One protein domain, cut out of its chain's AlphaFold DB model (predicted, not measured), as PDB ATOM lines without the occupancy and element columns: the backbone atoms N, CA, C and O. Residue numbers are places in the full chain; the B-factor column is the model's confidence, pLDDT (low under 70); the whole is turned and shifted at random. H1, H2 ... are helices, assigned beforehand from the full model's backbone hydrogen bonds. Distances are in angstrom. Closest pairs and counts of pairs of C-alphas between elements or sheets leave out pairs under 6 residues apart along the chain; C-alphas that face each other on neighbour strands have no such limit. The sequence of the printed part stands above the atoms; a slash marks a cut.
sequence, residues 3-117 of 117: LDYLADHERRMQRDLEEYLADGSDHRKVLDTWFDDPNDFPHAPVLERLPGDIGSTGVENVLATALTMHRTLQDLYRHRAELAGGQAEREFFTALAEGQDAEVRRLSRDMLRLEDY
ATOM      1  N   LEU A   3     -20.763  61.425 113.589       73.88
ATOM      2  CA  LEU A   3     -19.396  61.593 113.079       73.88
ATOM      3  C   LEU A   3     -18.330  60.989 114.007       73.88
ATOM      4  O   LEU A   3     -17.379  60.394 113.516       73.88
ATOM      5  N   ASP A   4     -18.505  61.070 115.331       79.50
ATOM      6  CA  ASP A   4     -17.582  60.422 116.279       79.50
ATOM      7  C   ASP A   4     -17.636  58.898 116.140       79.50
ATOM      8  O   ASP A   4     -16.606  58.233 116.140       79.50
ATOM      9  N   TYR A   5     -18.840  58.340 115.967       79.62
ATOM     10  CA  TYR A   5     -18.992  56.912 115.701       79.62
ATOM     11  C   TYR A   5     -18.323  56.520 114.385       79.62
ATOM     12  O   TYR A   5     -17.642  55.500 114.355       79.62
ATOM     13  N   LEU A   6     -18.516  57.304 113.318       77.88
ATOM     14  CA  LEU A   6     -17.895  57.038 112.022       77.88
ATOM     15  C   LEU A   6     -16.368  57.055 112.153       77.88
ATOM     16  O   LEU A   6     -15.713  56.098 111.766       77.88
ATOM     17  N   ALA A   7     -15.807  58.074 112.807       80.12
ATOM     18  CA  ALA A   7     -14.373  58.159 113.066       80.12
ATOM     19  C   ALA A   7     -13.845  56.990 113.921       80.12
ATOM     20  O   ALA A   7     -12.730  56.515 113.713       80.12
ATOM     21  N   ASP A   8     -14.622  56.509 114.891       83.44
ATOM     22  CA  ASP A   8     -14.270  55.325 115.678       83.44
ATOM     23  C   ASP A   8     -14.384  54.030 114.870       83.44
ATOM     24  O   ASP A   8     -13.580  53.118 115.053       83.44
ATOM     25  N   HIS A   9     -15.380  53.928 113.992       80.62
ATOM     26  CA  HIS A   9     -15.568  52.789 113.105       80.62
ATOM     27  C   HIS A   9     -14.414  52.678 112.106       80.62
ATOM     28  O   HIS A   9     -13.792  51.623 112.040       80.62
ATOM     29  N   GLU A  10     -14.069  53.770 111.424       83.12
ATOM     30  CA  GLU A  10     -12.942  53.823 110.485       83.12
ATOM     31  C   GLU A  10     -11.624  53.447 111.165       83.12
ATOM     32  O   GLU A  10     -10.878  52.602 110.675       83.12
ATOM     33  N   ARG A  11     -11.365  53.992 112.361       85.00
ATOM     34  CA  ARG A  11     -10.158  53.652 113.130       85.00
ATOM     35  C   ARG A  11     -10.118  52.191 113.563       85.00
ATOM     36  O   ARG A  11      -9.039  51.606 113.606       85.00
ATOM     37  N   ARG A  12     -11.266  51.596 113.904       85.25
ATOM     38  CA  ARG A  12     -11.348  50.157 114.189       85.25
ATOM     39  C   ARG A  12     -11.063  49.344 112.935       85.25
ATOM     40  O   ARG A  12     -10.203  48.484 112.991       85.25
ATOM     41  N   MET A  13     -11.703  49.669 111.814       81.06
ATOM     42  CA  MET A  13     -11.502  48.966 110.548       81.06
ATOM     43  C   MET A  13     -10.041  49.019 110.099       81.06
ATOM     44  O   MET A  13      -9.470  47.990 109.754       81.06
ATOM     45  N   GLN A  14      -9.416  50.196 110.175       82.38
ATOM     46  CA  GLN A  14      -7.995  50.360 109.892       82.38
ATOM     47  C   GLN A  14      -7.148  49.452 110.786       82.38
ATOM     48  O   GLN A  14      -6.326  48.697 110.278       82.38
ATOM     49  N   ARG A  15      -7.357  49.501 112.105       84.31
ATOM     50  CA  ARG A  15      -6.578  48.697 113.051       84.31
ATOM     51  C   ARG A  15      -6.774  47.201 112.822       84.31
ATOM     52  O   ARG A  15      -5.804  46.460 112.867       84.31
ATOM     53  N   ASP A  16      -8.003  46.764 112.579       81.75
ATOM     54  CA  ASP A  16      -8.319  45.352 112.377       81.75
ATOM     55  C   ASP A  16      -7.669  44.843 111.071       81.75
ATOM     56  O   ASP A  16      -7.141  43.734 111.035       81.75
ATOM     57  N   LEU A  17      -7.608  45.675 110.021       80.31
ATOM     58  CA  LEU A  17      -6.857  45.381 108.792       80.31
ATOM     59  C   LEU A  17      -5.334  45.391 109.011       80.31
ATOM     60  O   LEU A  17      -4.632  44.541 108.464       80.31
ATOM     61  N   GLU A  18      -4.809  46.324 109.808       81.38
ATOM     62  CA  GLU A  18      -3.385  46.383 110.171       81.38
ATOM     63  C   GLU A  18      -2.960  45.166 111.003       81.38
ATOM     64  O   GLU A  18      -1.898  44.596 110.761       81.38
ATOM     65  N   GLU A  19      -3.792  44.737 111.952       81.81
ATOM     66  CA  GLU A  19      -3.580  43.530 112.752       81.81
ATOM     67  C   GLU A  19      -3.630  42.284 111.867       81.81
ATOM     68  O   GLU A  19      -2.729  41.451 111.937       81.81
ATOM     69  N   TYR A  20      -4.606  42.204 110.961       73.50
ATOM     70  CA  TYR A  20      -4.703  41.123 109.982       73.50
ATOM     71  C   TYR A  20      -3.471  41.045 109.064       73.50
ATOM     72  O   TYR A  20      -2.985  39.956 108.758       73.50
ATOM     73  N   LEU A  21      -2.910  42.193 108.666       71.75
ATOM     74  CA  LEU A  21      -1.659  42.263 107.905       71.75
ATOM     75  C   LEU A  21      -0.440  41.834 108.747       71.75
ATOM     76  O   LEU A  21       0.481  41.191 108.231       71.75
ATOM     77  N   ALA A  22      -0.413  42.209 110.028       74.56
ATOM     78  CA  ALA A  22       0.700  41.962 110.942       74.56
ATOM     79  C   ALA A  22       0.738  40.530 111.504       74.56
ATOM     80  O   ALA A  22       1.825  40.049 111.829       74.56
ATOM     81  N   ASP A  23      -0.406  39.840 111.571       72.62
ATOM     82  CA  ASP A  23      -0.550  38.465 112.080       72.62
ATOM     83  C   ASP A  23       0.295  37.442 111.290       72.62
ATOM     84  O   ASP A  23       0.599  36.353 111.773       72.62
ATOM     85  N   GLY A  24       0.765  37.797 110.086       58.12
ATOM     86  CA  GLY A  24       1.786  37.025 109.367       58.12
ATOM     87  C   GLY A  24       1.329  35.631 108.923       58.12
ATOM     88  O   GLY A  24       2.159  34.806 108.539       58.12
ATOM     89  N   SER A  25       0.023  35.367 108.968       62.06
ATOM     90  CA  SER A  25      -0.606  34.133 108.509       62.06
ATOM     91  C   SER A  25      -0.582  34.012 106.973       62.06
ATOM     92  O   SER A  25      -0.228  34.953 106.257       62.06
ATOM     93  N   ASP A  26      -0.959  32.841 106.433       60.19
ATOM     94  CA  ASP A  26      -0.997  32.558 104.978       60.19
ATOM     95  C   ASP A  26      -1.854  33.566 104.174       60.19
ATOM     96  O   ASP A  26      -1.722  33.666 102.954       60.19
ATOM     97  N   HIS A  27      -2.671  34.374 104.854       61.38
ATOM     98  CA  HIS A  27      -3.439  35.488 104.299       61.38
ATOM     99  C   HIS A  27      -2.569  36.615 103.723       61.38
ATOM    100  O   HIS A  27      -3.020  37.345 102.846       61.38
ATOM    101  N   ARG A  28      -1.296  36.738 104.123       63.00
ATOM    102  CA  ARG A  28      -0.384  37.707 103.499       63.00
ATOM    103  C   ARG A  28      -0.145  37.409 102.018       63.00
ATOM    104  O   ARG A  28      -0.049  38.341 101.239       63.00
ATOM    105  N   LYS A  29      -0.149  36.136 101.604       61.91
ATOM    106  CA  LYS A  29      -0.072  35.768 100.175       61.91
ATOM    107  C   LYS A  29      -1.327  36.183  99.407       61.91
ATOM    108  O   LYS A  29      -1.221  36.590  98.253       61.91
ATOM    109  N   VAL A  30      -2.492  36.110 100.055       62.88
ATOM    110  CA  VAL A  30      -3.770  36.595  99.507       62.88
ATOM    111  C   VAL A  30      -3.698  38.105  99.261       62.88
ATOM    112  O   VAL A  30      -4.132  38.577  98.214       62.88
ATOM    113  N   LEU A  31      -3.102  38.854 100.198       61.81
ATOM    114  CA  LEU A  31      -2.909  40.306 100.102       61.81
ATOM    115  C   LEU A  31      -1.756  40.718  99.168       61.81
ATOM    116  O   LEU A  31      -1.861  41.746  98.513       61.81
ATOM    117  N   ASP A  32      -0.676  39.943  99.066       61.22
ATOM    118  CA  ASP A  32       0.447  40.249  98.164       61.22
ATOM    119  C   ASP A  32       0.033  40.045  96.694       61.22
ATOM    120  O   ASP A  32       0.352  40.867  95.845       61.22
ATOM    121  N   THR A  33      -0.798  39.035  96.402       61.56
ATOM    122  CA  THR A  33      -1.352  38.792  95.050       61.56
ATOM    123  C   THR A  33      -2.455  39.807  94.669       61.56
ATOM    124  O   THR A  33      -2.961  39.817  93.549       61.56
ATOM    125  N   TRP A  34      -2.884  40.657  95.609       62.53
ATOM    126  CA  TRP A  34      -4.027  41.573  95.479       62.53
ATOM    127  C   TRP A  34      -3.719  42.857  94.700       62.53
ATOM    128  O   TRP A  34      -4.632  43.419  94.098       62.53
ATOM    129  N   PHE A  35      -2.459  43.308  94.687       56.91
ATOM    130  CA  PHE A  35      -2.034  44.547  94.015       56.91
ATOM    131  C   PHE A  35      -1.210  44.322  92.739       56.91
ATOM    132  O   PHE A  35      -0.797  45.294  92.106       56.91
ATOM    133  N   ASP A  36      -0.983  43.066  92.351       55.94
ATOM    134  CA  ASP A  36      -0.067  42.734  91.257       55.94
ATOM    135  C   ASP A  36      -0.672  42.932  89.855       55.94
ATOM    136  O   ASP A  36       0.083  43.186  88.914       55.94
ATOM    137  N   ASP A  37      -2.004  42.875  89.696       57.41
ATOM    138  CA  ASP A  37      -2.664  43.106  88.401       57.41
ATOM    139  C   ASP A  37      -3.549  44.373  88.401       57.41
ATOM    140  O   ASP A  37      -4.656  44.378  88.946       57.41
ATOM    141  N   PRO A  38      -3.108  45.465  87.747       54.69
ATOM    142  CA  PRO A  38      -3.912  46.669  87.554       54.69
ATOM    143  C   PRO A  38      -5.213  46.444  86.761       54.69
ATOM    144  O   PRO A  38      -6.120  47.268  86.864       54.69
ATOM    145  N   ASN A  39      -5.325  45.365  85.974       54.72
ATOM    146  CA  ASN A  39      -6.530  45.025  85.205       54.72
ATOM    147  C   ASN A  39      -7.593  44.276  86.021       54.72
ATOM    148  O   ASN A  39      -8.741  44.222  85.578       54.72
ATOM    149  N   ASP A  40      -7.268  43.763  87.215       57.12
ATOM    150  CA  ASP A  40      -8.270  43.213  88.149       57.12
ATOM    151  C   ASP A  40      -9.204  44.308  88.706       57.12
ATOM    152  O   ASP A  40     -10.176  44.024  89.414       57.12
ATOM    153  N   PHE A  41      -8.945  45.571  88.359       57.75
ATOM    154  CA  PHE A  41      -9.855  46.692  88.528       57.75
ATOM    155  C   PHE A  41     -10.585  46.969  87.203       57.75
ATOM    156  O   PHE A  41     -10.125  47.792  86.409       57.75
ATOM    157  N   PRO A  42     -11.775  46.393  86.952       54.75
ATOM    158  CA  PRO A  42     -12.564  46.722  85.761       54.75
ATOM    159  C   PRO A  42     -13.004  48.196  85.727       54.75
ATOM    160  O   PRO A  42     -13.468  48.683  84.695       54.75
ATOM    161  N   HIS A  43     -12.845  48.935  86.833       49.97
ATOM    162  CA  HIS A  43     -13.237  50.332  86.954       49.97
ATOM    163  C   HIS A  43     -12.160  51.179  87.648       49.97
ATOM    164  O   HIS A  43     -12.281  51.539  88.817       49.97
ATOM    165  N   ALA A  44     -11.151  51.610  86.893       48.75
ATOM    166  CA  ALA A  44     -10.585  52.942  87.108       48.75
ATOM    167  C   ALA A  44     -11.685  53.959  86.730       48.75
ATOM    168  O   ALA A  44     -11.855  54.257  85.547       48.75
ATOM    169  N   PRO A  45     -12.598  54.303  87.667       56.69
ATOM    170  CA  PRO A  45     -12.443  55.567  88.383       56.69
ATOM    171  C   PRO A  45     -13.081  55.564  89.790       56.69
ATOM    172  O   PRO A  45     -13.539  56.607  90.246       56.69
ATOM    173  N   VAL A  46     -13.217  54.430  90.497       53.94
ATOM    174  CA  VAL A  46     -13.987  54.468  91.764       53.94
ATOM    175  C   VAL A  46     -13.292  55.314  92.841       53.94
ATOM    176  O   VAL A  46     -13.951  56.064  93.555       53.94
ATOM    177  N   LEU A  47     -11.956  55.300  92.870       53.44
ATOM    178  CA  LEU A  47     -11.169  56.204  93.716       53.44
ATOM    179  C   LEU A  47     -11.193  57.658  93.214       53.44
ATOM    180  O   LEU A  47     -11.147  58.570  94.026       53.44
ATOM    181  N   GLU A  48     -11.335  57.895  91.904       56.41
ATOM    182  CA  GLU A  48     -11.487  59.251  91.342       56.41
ATOM    183  C   GLU A  48     -12.867  59.864  91.636       56.41
ATOM    184  O   GLU A  48     -13.039  61.080  91.566       56.41
ATOM    185  N   ARG A  49     -13.861  59.035  91.988       58.28
ATOM    186  CA  ARG A  49     -15.170  59.485  92.490       58.28
ATOM    187  C   ARG A  49     -15.118  59.919  93.952       58.28
ATOM    188  O   ARG A  49     -16.082  60.524  94.422       58.28
ATOM    189  N   LEU A  50     -14.035  59.606  94.669       57.94
ATOM    190  CA  LEU A  50     -13.814  60.133  96.006       57.94
ATOM    191  C   LEU A  50     -13.440  61.610  95.863       57.94
ATOM    192  O   LEU A  50     -12.485  61.933  95.153       57.94
ATOM    193  N   PRO A  51     -14.169  62.532  96.504       58.75
ATOM    194  CA  PRO A  51     -13.765  63.924  96.500       58.75
ATOM    195  C   PRO A  51     -12.392  64.034  97.175       58.75
ATOM    196  O   PRO A  51     -12.214  63.623  98.319       58.75
ATOM    197  N   GLY A  52     -11.411  64.576  96.447       57.12
ATOM    198  CA  GLY A  52     -10.039  64.759  96.943       57.12
ATOM    199  C   GLY A  52      -9.916  65.783  98.078       57.12
ATOM    200  O   GLY A  52      -8.849  65.916  98.668       57.12
ATOM    201  N   ASP A  53     -11.003  66.491  98.382       57.84
ATOM    202  CA  ASP A  53     -11.132  67.391  99.519       57.84
ATOM    203  C   ASP A  53     -12.502  67.182 100.174       57.84
ATOM    204  O   ASP A  53     -13.540  67.202  99.503       57.84
ATOM    205  N   ILE A  54     -12.511  67.021 101.497       56.78
ATOM    206  CA  ILE A  54     -13.727  67.095 102.310       56.78
ATOM    207  C   ILE A  54     -13.981  68.590 102.522       56.78
ATOM    208  O   ILE A  54     -13.773  69.134 103.607       56.78
ATOM    209  N   GLY A  55     -14.350  69.272 101.433       50.03
ATOM    210  CA  GLY A  55     -14.580  70.710 101.432       50.03
ATOM    211  C   GLY A  55     -15.536  71.092 102.562       50.03
ATOM    212  O   GLY A  55     -16.504  70.379 102.830       50.03
ATOM    213  N   SER A  56     -15.230  72.203 103.233       52.69
ATOM    214  CA  SER A  56     -15.807  72.730 104.480       52.69
ATOM    215  C   SER A  56     -17.300  73.110 104.418       52.69
ATOM    216  O   SER A  56     -17.699  74.192 104.851       52.69
ATOM    217  N   THR A  57     -18.142  72.245 103.867       55.53
ATOM    218  CA  THR A  57     -19.499  72.560 103.422       55.53
ATOM    219  C   THR A  57     -20.499  71.636 104.117       55.53
ATOM    220  O   THR A  57     -21.181  70.843 103.487       55.53
ATOM    221  N   GLY A  58     -20.577  71.726 105.445       69.25
ATOM    222  CA  GLY A  58     -21.641  71.092 106.233       69.25
ATOM    223  C   GLY A  58     -21.511  69.578 106.460       69.25
ATOM    224  O   GLY A  58     -20.832  68.852 105.737       69.25
ATOM    225  N   VAL A  59     -22.184  69.098 107.510       74.19
ATOM    226  CA  VAL A  59     -22.180  67.685 107.940       74.19
ATOM    227  C   VAL A  59     -22.752  66.757 106.860       74.19
ATOM    228  O   VAL A  59     -22.281  65.633 106.706       74.19
ATOM    229  N   GLU A  60     -23.713  67.237 106.073       74.31
ATOM    230  CA  GLU A  60     -24.327  66.496 104.965       74.31
ATOM    231  C   GLU A  60     -23.318  66.121 103.873       74.31
ATOM    232  O   GLU A  60     -23.286  64.964 103.458       74.31
ATOM    233  N   ASN A  61     -22.430  67.036 103.460       74.06
ATOM    234  CA  ASN A  61     -21.410  66.717 102.454       74.06
ATOM    235  C   ASN A  61     -20.377  65.716 102.972       74.06
ATOM    236  O   ASN A  61     -19.917  64.865 102.210       74.06
ATOM    237  N   VAL A  62     -20.029  65.788 104.260       76.81
ATOM    238  CA  VAL A  62     -19.137  64.807 104.894       76.81
ATOM    239  C   VAL A  62     -19.785  63.421 104.879       76.81
ATOM    240  O   VAL A  62     -19.142  62.448 104.492       76.81
ATOM    241  N   LEU A  63     -21.070  63.326 105.233       77.12
ATOM    242  CA  LEU A  63     -21.809  62.062 105.222       77.12
ATOM    243  C   LEU A  63     -22.031  61.522 103.804       77.12
ATOM    244  O   LEU A  63     -21.864  60.325 103.584       77.12
ATOM    245  N   ALA A  64     -22.344  62.380 102.832       79.75
ATOM    246  CA  ALA A  64     -22.491  61.995 101.428       79.75
ATOM    247  C   ALA A  64     -21.165  61.502 100.827       79.75
ATOM    248  O   ALA A  64     -21.138  60.525 100.070       79.75
ATOM    249  N   THR A  65     -20.058  62.144 101.209       80.12
ATOM    250  CA  THR A  65     -18.705  61.700 100.870       80.12
ATOM    251  C   THR A  65     -18.454  60.322 101.458       80.12
ATOM    252  O   THR A  65     -18.216  59.393 100.690       80.12
ATOM    253  N   ALA A  66     -18.609  60.157 102.777       81.25
ATOM    254  CA  ALA A  66     -18.430  58.880 103.466       81.25
ATOM    255  C   ALA A  66     -19.269  57.767 102.821       81.25
ATOM    256  O   ALA A  66     -18.745  56.717 102.465       81.25
ATOM    257  N   LEU A  67     -20.554  58.025 102.557       83.38
ATOM    258  CA  LEU A  67     -21.454  57.087 101.884       83.38
ATOM    259  C   LEU A  67     -20.931  56.656 100.507       83.38
ATOM    260  O   LEU A  67     -21.026  55.483 100.144       83.38
ATOM    261  N   THR A  68     -20.374  57.595  99.742       82.75
ATOM    262  CA  THR A  68     -19.748  57.309  98.445       82.75
ATOM    263  C   THR A  68     -18.500  56.443  98.619       82.75
ATOM    264  O   THR A  68     -18.320  55.499  97.847       82.75
ATOM    265  N   MET A  69     -17.686  56.689  99.653       80.56
ATOM    266  CA  MET A  69     -16.512  55.860  99.963       80.56
ATOM    267  C   MET A  69     -16.905  54.431 100.344       80.56
ATOM    268  O   MET A  69     -16.385  53.480  99.770       80.56
ATOM    269  N   HIS A  70     -17.871  54.262 101.247       84.25
ATOM    270  CA  HIS A  70     -18.302  52.936 101.691       84.25
ATOM    271  C   HIS A  70     -18.900  52.103 100.554       84.25
ATOM    272  O   HIS A  70     -18.587  50.923 100.429       84.25
ATOM    273  N   ARG A  71     -19.709  52.710  99.672       83.81
ATOM    274  CA  ARG A  71     -20.232  52.025  98.472       83.81
ATOM    275  C   ARG A  71     -19.119  51.631  97.505       83.81
ATOM    276  O   ARG A  71     -19.121  50.525  96.982       83.81
ATOM    277  N   THR A  72     -18.148  52.519  97.317       81.62
ATOM    278  CA  THR A  72     -16.961  52.262  96.493       81.62
ATOM    279  C   THR A  72     -16.177  51.053  97.001       81.62
ATOM    280  O   THR A  72     -15.851  50.156  96.227       81.62
ATOM    281  N   LEU A  73     -15.915  51.001  98.309       82.38
ATOM    282  CA  LEU A  73     -15.236  49.875  98.945       82.38
ATOM    283  C   LEU A  73     -16.075  48.595  98.878       82.38
ATOM    284  O   LEU A  73     -15.541  47.527  98.599       82.38
ATOM    285  N   GLN A  74     -17.390  48.696  99.079       85.00
ATOM    286  CA  GLN A  74     -18.310  47.566  98.967       85.00
ATOM    287  C   GLN A  74     -18.251  46.915  97.579       85.00
ATOM    288  O   GLN A  74     -18.126  45.694  97.483       85.00
ATOM    289  N   ASP A  75     -18.335  47.718  96.516       83.25
ATOM    290  CA  ASP A  75     -18.287  47.228  95.136       83.25
ATOM    291  C   ASP A  75     -16.927  46.594  94.823       83.25
ATOM    292  O   ASP A  75     -16.864  45.524  94.214       83.25
ATOM    293  N   LEU A  76     -15.841  47.198  95.320       80.19
ATOM    294  CA  LEU A  76     -14.495  46.648  95.199       80.19
ATOM    295  C   LEU A  76     -14.376  45.272  95.872       80.19
ATOM    296  O   LEU A  76     -13.877  44.325  95.263       80.19
ATOM    297  N   TYR A  77     -14.851  45.140  97.112       84.31
ATOM    298  CA  TYR A  77     -14.790  43.876  97.845       84.31
ATOM    299  C   TYR A  77     -15.658  42.791  97.199       84.31
ATOM    300  O   TYR A  77     -15.221  41.646  97.105       84.31
ATOM    301  N   ARG A  78     -16.844  43.132  96.675       84.88
ATOM    302  CA  ARG A  78     -17.683  42.180  95.924       84.88
ATOM    303  C   ARG A  78     -16.989  41.666  94.674       84.88
ATOM    304  O   ARG A  78     -16.891  40.456  94.495       84.88
ATOM    305  N   HIS A  79     -16.461  42.575  93.858       80.75
ATOM    306  CA  HIS A  79     -15.723  42.201  92.656       80.75
ATOM    307  C   HIS A  79     -14.542  41.280  92.997       80.75
ATOM    308  O   HIS A  79     -14.277  40.292  92.313       80.75
ATOM    309  N   ARG A  80     -13.861  41.538  94.120       78.19
ATOM    310  CA  ARG A  80     -12.745  40.695  94.549       78.19
ATOM    311  C   ARG A  80     -13.176  39.324  95.068       78.19
ATOM    312  O   ARG A  80     -12.491  38.342  94.805       78.19
ATOM    313  N   ALA A  81     -14.320  39.229  95.741       82.94
ATOM    314  CA  ALA A  81     -14.896  37.944  96.130       82.94
ATOM    315  C   ALA A  81     -15.268  37.075  94.907       82.94
ATOM    316  O   ALA A  81     -15.162  35.846  94.967       82.94
ATOM    317  N   GLU A  82     -15.672  37.698  93.795       82.94
ATOM    318  CA  GLU A  82     -15.978  37.010  92.533       82.94
ATOM    319  C   GLU A  82     -14.719  36.461  91.848       82.94
ATOM    320  O   GLU A  82     -14.734  35.329  91.361       82.94
ATOM    321  N   LEU A  83     -13.621  37.223  91.865       78.06
ATOM    322  CA  LEU A  83     -12.331  36.816  91.293       78.06
ATOM    323  C   LEU A  83     -11.505  35.884  92.192       78.06
ATOM    324  O   LEU A  83     -10.515  35.313  91.735       78.06
ATOM    325  N   ALA A  84     -11.896  35.719  93.456       76.56
ATOM    326  CA  ALA A  84     -11.188  34.894  94.427       76.56
ATOM    327  C   ALA A  84     -10.989  33.450  93.931       76.56
ATOM    328  O   ALA A  84     -11.957  32.716  93.678       76.56
ATOM    329  N   GLY A  85      -9.721  33.036  93.849       72.31
ATOM    330  CA  GLY A  85      -9.320  31.693  93.427       72.31
ATOM    331  C   GLY A  85      -9.502  30.648  94.529       72.31
ATOM    332  O   GLY A  85      -9.678  29.463  94.238       72.31
ATOM    333  N   GLY A  86      -9.504  31.084  95.795       77.50
ATOM    334  CA  GLY A  86      -9.697  30.242  96.975       77.50
ATOM    335  C   GLY A  86     -10.961  30.570  97.778       77.50
ATOM    336  O   GLY A  86     -11.448  31.698  97.792       77.50
ATOM    337  N   GLN A  87     -11.478  29.574  98.508       79.44
ATOM    338  CA  GLN A  87     -12.649  29.748  99.378       79.44
ATOM    339  C   GLN A  87     -12.385  30.736 100.528       79.44
ATOM    340  O   GLN A  87     -13.228  31.585 100.795       79.44
ATOM    341  N   ALA A  88     -11.205  30.675 101.153       77.06
ATOM    342  CA  ALA A  88     -10.834  31.580 102.243       77.06
ATOM    343  C   ALA A  88     -10.797  33.054 101.796       77.06
ATOM    344  O   ALA A  88     -11.275  33.935 102.506       77.06
ATOM    345  N   GLU A  89     -10.287  33.321 100.590       74.81
ATOM    346  CA  GLU A  89     -10.239  34.672 100.019       74.81
ATOM    347  C   GLU A  89     -11.653  35.199  99.751       74.81
ATOM    348  O   GLU A  89     -11.986  36.330 100.102       74.81
ATOM    349  N   ARG A  90     -12.518  34.351  99.178       83.94
ATOM    350  CA  ARG A  90     -13.916  34.700  98.912       83.94
ATOM    351  C   ARG A  90     -14.674  35.037 100.192       83.94
ATOM    352  O   ARG A  90     -15.384  36.040 100.221       83.94
ATOM    353  N   GLU A  91     -14.540  34.212 101.227       86.06
ATOM    354  CA  GLU A  91     -15.183  34.435 102.528       86.06
ATOM    355  C   GLU A  91     -14.708  35.742 103.170       86.06
ATOM    356  O   GLU A  91     -15.532  36.533 103.629       86.06
ATOM    357  N   PHE A  92     -13.403  36.025 103.114       83.50
ATOM    358  CA  PHE A  92     -12.831  37.269 103.622       83.50
ATOM    359  C   PHE A  92     -13.403  38.511 102.918       83.50
ATOM    360  O   PHE A  92     -13.930  39.412 103.574       83.50
ATOM    361  N   PHE A  93     -13.373  38.553 101.583       84.38
ATOM    362  CA  PHE A  93     -13.889  39.706 100.838       84.38
ATOM    363  C   PHE A  93     -15.413  39.850 100.939       84.38
ATOM    364  O   PHE A  93     -15.925  40.970 100.963       84.38
ATOM    365  N   THR A  94     -16.143  38.740 101.073       87.50
ATOM    366  CA  THR A  94     -17.590  38.776 101.341       87.50
ATOM    367  C   THR A  94     -17.871  39.429 102.693       87.50
ATOM    368  O   THR A  94     -18.697  40.337 102.766       87.50
ATOM    369  N   ALA A  95     -17.129  39.055 103.741       87.69
ATOM    370  CA  ALA A  95     -17.277  39.655 105.065       87.69
ATOM    371  C   ALA A  95     -16.965  41.164 105.059       87.69
ATOM    372  O   ALA A  95     -17.698  41.953 105.658       87.69
ATOM    373  N   LEU A  96     -15.925  41.590 104.330       87.25
ATOM    374  CA  LEU A  96     -15.617  43.014 104.160       87.25
ATOM    375  C   LEU A  96     -16.741  43.765 103.431       87.25
ATOM    376  O   LEU A  96     -17.141  44.846 103.867       87.25
ATOM    377  N   ALA A  97     -17.292  43.194 102.356       88.00
ATOM    378  CA  ALA A  97     -18.406  43.790 101.620       88.00
ATOM    379  C   ALA A  97     -19.679  43.921 102.479       88.00
ATOM    380  O   ALA A  97     -20.379  44.934 102.402       88.00
ATOM    381  N   GLU A  98     -19.979  42.919 103.307       89.44
ATOM    382  CA  GLU A  98     -21.110  42.938 104.243       89.44
ATOM    383  C   GLU A  98     -20.938  43.996 105.343       89.44
ATOM    384  O   GLU A  98     -21.904  44.681 105.698       89.44
ATOM    385  N   GLY A  99     -19.711  44.187 105.836       87.19
ATOM    386  CA  GLY A  99     -19.381  45.257 106.779       87.19
ATOM    387  C   GLY A  99     -19.675  46.646 106.205       87.19
ATOM    388  O   GLY A  99     -20.357  47.450 106.845       87.19
ATOM    389  N   GLN A 100     -19.257  46.899 104.960       85.88
ATOM    390  CA  GLN A 100     -19.551  48.164 104.274       85.88
ATOM    391  C   GLN A 100     -21.058  48.374 104.062       85.88
ATOM    392  O   GLN A 100     -21.570  49.474 104.255       85.88
ATOM    393  N   ASP A 101     -21.798  47.316 103.725       86.31
ATOM    394  CA  ASP A 101     -23.251  47.365 103.534       86.31
ATOM    395  C   ASP A 101     -24.009  47.786 104.808       86.31
ATOM    396  O   ASP A 101     -24.974  48.560 104.771       86.31
ATOM    397  N   ALA A 102     -23.566  47.283 105.965       87.44
ATOM    398  CA  ALA A 102     -24.121  47.657 107.261       87.44
ATOM    399  C   ALA A 102     -23.907  49.148 107.564       87.44
ATOM    400  O   ALA A 102     -24.845  49.818 108.016       87.44
ATOM    401  N   GLU A 103     -22.724  49.676 107.254       84.62
ATOM    402  CA  GLU A 103     -22.412  51.092 107.444       84.62
ATOM    403  C   GLU A 103     -23.143  51.997 106.444       84.62
ATOM    404  O   GLU A 103     -23.731  52.998 106.854       84.62
ATOM    405  N   VAL A 104     -23.267  51.604 105.171       86.44
ATOM    406  CA  VAL A 104     -24.086  52.319 104.169       86.44
ATOM    407  C   VAL A 104     -25.531  52.481 104.650       86.44
ATOM    408  O   VAL A 104     -26.096  53.579 104.588       86.44
ATOM    409  N   ARG A 105     -26.144  51.413 105.180       87.50
ATOM    410  CA  ARG A 105     -27.498  51.472 105.761       87.50
ATOM    411  C   ARG A 105     -27.578  52.377 106.986       87.50
ATOM    412  O   ARG A 105     -28.626  52.969 107.244       87.50
ATOM    413  N   ARG A 106     -26.523  52.442 107.795       86.56
ATOM    414  CA  ARG A 106     -26.476  53.292 108.988       86.56
ATOM    415  C   ARG A 106     -26.347  54.763 108.604       86.56
ATOM    416  O   ARG A 106     -27.186  55.551 109.026       86.56
ATOM    417  N   LEU A 107     -25.393  55.104 107.741       84.12
ATOM    418  CA  LEU A 107     -25.186  56.464 107.242       84.12
ATOM    419  C   LEU A 107     -26.408  57.001 106.497       84.12
ATOM    420  O   LEU A 107     -26.801  58.138 106.722       84.12
ATOM    421  N   SER A 108     -27.066  56.166 105.684       84.88
ATOM    422  CA  SER A 108     -28.301  56.562 104.991       84.88
ATOM    423  C   SER A 108     -29.427  56.915 105.973       84.88
ATOM    424  O   SER A 108     -30.168  57.867 105.750       84.88
ATOM    425  N   ARG A 109     -29.550  56.177 107.087       85.88
ATOM    426  CA  ARG A 109     -30.523  56.491 108.149       85.88
ATOM    427  C   ARG A 109     -30.155  57.759 108.915       85.88
ATOM    428  O   ARG A 109     -31.042  58.541 109.239       85.88
ATOM    429  N   ASP A 110     -28.871  57.949 109.207       82.25
ATOM    430  CA  ASP A 110     -28.379  59.136 109.910       82.25
ATOM    431  C   ASP A 110     -28.556  60.408 109.051       82.25
ATOM    432  O   ASP A 110     -28.906  61.451 109.599       82.25
ATOM    433  N   MET A 111     -28.403  60.317 107.720       79.12
ATOM    434  CA  MET A 111     -28.708  61.409 106.778       79.12
ATOM    435  C   MET A 111     -30.197  61.768 106.760       79.12
ATOM    436  O   MET A 111     -30.524  62.932 106.953       79.12
ATOM    437  N   LEU A 112     -31.096  60.787 106.608       79.00
ATOM    438  CA  LEU A 112     -32.547  61.040 106.632       79.00
ATOM    439  C   LEU A 112     -32.981  61.726 107.934       79.00
ATOM    440  O   LEU A 112     -33.803  62.634 107.927       79.00
ATOM    441  N   ARG A 113     -32.378  61.333 109.062       79.31
ATOM    442  CA  ARG A 113     -32.646  61.970 110.352       79.31
ATOM    443  C   ARG A 113     -32.181  63.426 110.405       79.31
ATOM    444  O   ARG A 113     -32.767  64.179 111.166       79.31
ATOM    445  N   LEU A 114     -31.123  63.804 109.687       72.69
ATOM    446  CA  LEU A 114     -30.649  65.192 109.615       72.69
ATOM    447  C   LEU A 114     -31.545  66.059 108.721       72.69
ATOM    448  O   LEU A 114     -31.751  67.214 109.066       72.69
ATOM    449  N   GLU A 115     -32.100  65.502 107.641       63.84
ATOM    450  CA  GLU A 115     -33.040  66.197 106.742       63.84
ATOM    451  C   GLU A 115     -34.403  66.494 107.403       63.84
ATOM    452  O   GLU A 115     -35.087  67.439 107.017       63.84
ATOM    453  N   ASP A 116     -34.792  65.701 108.408       65.12
ATOM    454  CA  ASP A 116     -36.041  65.865 109.169       65.12
ATOM    455  C   ASP A 116     -35.993  66.987 110.244       65.12
ATOM    456  O   ASP A 116     -37.011  67.232 110.903       65.12
ATOM    457  N   TYR A 117     -34.845  67.652 110.459       52.62
ATOM    458  CA  TYR A 117     -34.649  68.739 111.445       52.62
ATOM    459  C   TYR A 117     -34.523  70.122 110.799       52.62
ATOM    460  O   TYR A 117     -35.056  71.080 111.410       52.62
TER     461      TYR A 117
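What this domain is: This is residues 3 to 117 of the 117 residues of the protein "2-hydroxyacyl-CoA dehydratase" of Halomonas nitroreducens (UniProt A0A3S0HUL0). What is the main picture? H1 lies loosely alongside a helical hairpin of two long helices, H3 and H4, and the short H2 sits across one end. The unnamed stretch of residues 33 to 57 leads back along the length to the other end, where H3 begins. What is it made of, and how large is it? The 115 printed residues, all helix by class, have four named helices in the order H1, H2, H3, H4 and no named strand; the whole is elongated, spans 49 by 28 by 21 A, and is only just compact, close to loose, with a radius of gyration of the C-alphas of 15.8 A.

How they stand to each other: What stands by the first helix? H1, residues 3 to 22, and H2, residues 27 to 32, are close but not clearly touching, about perpendicular at 85 degrees; their closest C-alphas, those of Leu 21 and Arg 28, are 6.5 A apart. H1 is near H3, residues 58 to 83, and near H4, residues 87 to 115. How do the last two helices stand? H3 and H4, a helical hairpin, touch at a shallow tilt of 20 degrees, opposite ways; their closest C-alphas, those of Ala 81 and Arg 90, are 4.4 A apart. And the backbones? In H1, H2, H3 and H4 every O i to N i+4 pair is within hydrogen-bond range.

Where its parts are: Where does H1 begin? C-alpha 3 is at (-19.396, 61.593, 113.079), and H1 is 28.2 A long. How long are the others? H2 measures 8.7 A, H3 38.5 A and H4 42.4 A, ending with C-alpha 115 at (-33.040, 66.197, 106.742).

The domain as a whole: Which link is long? The link from H2 to H3 is long, with 25 residues, and the printed part has no cut. Where is confidence low? Residues 24 to 58 and 115 to 117 are under 70.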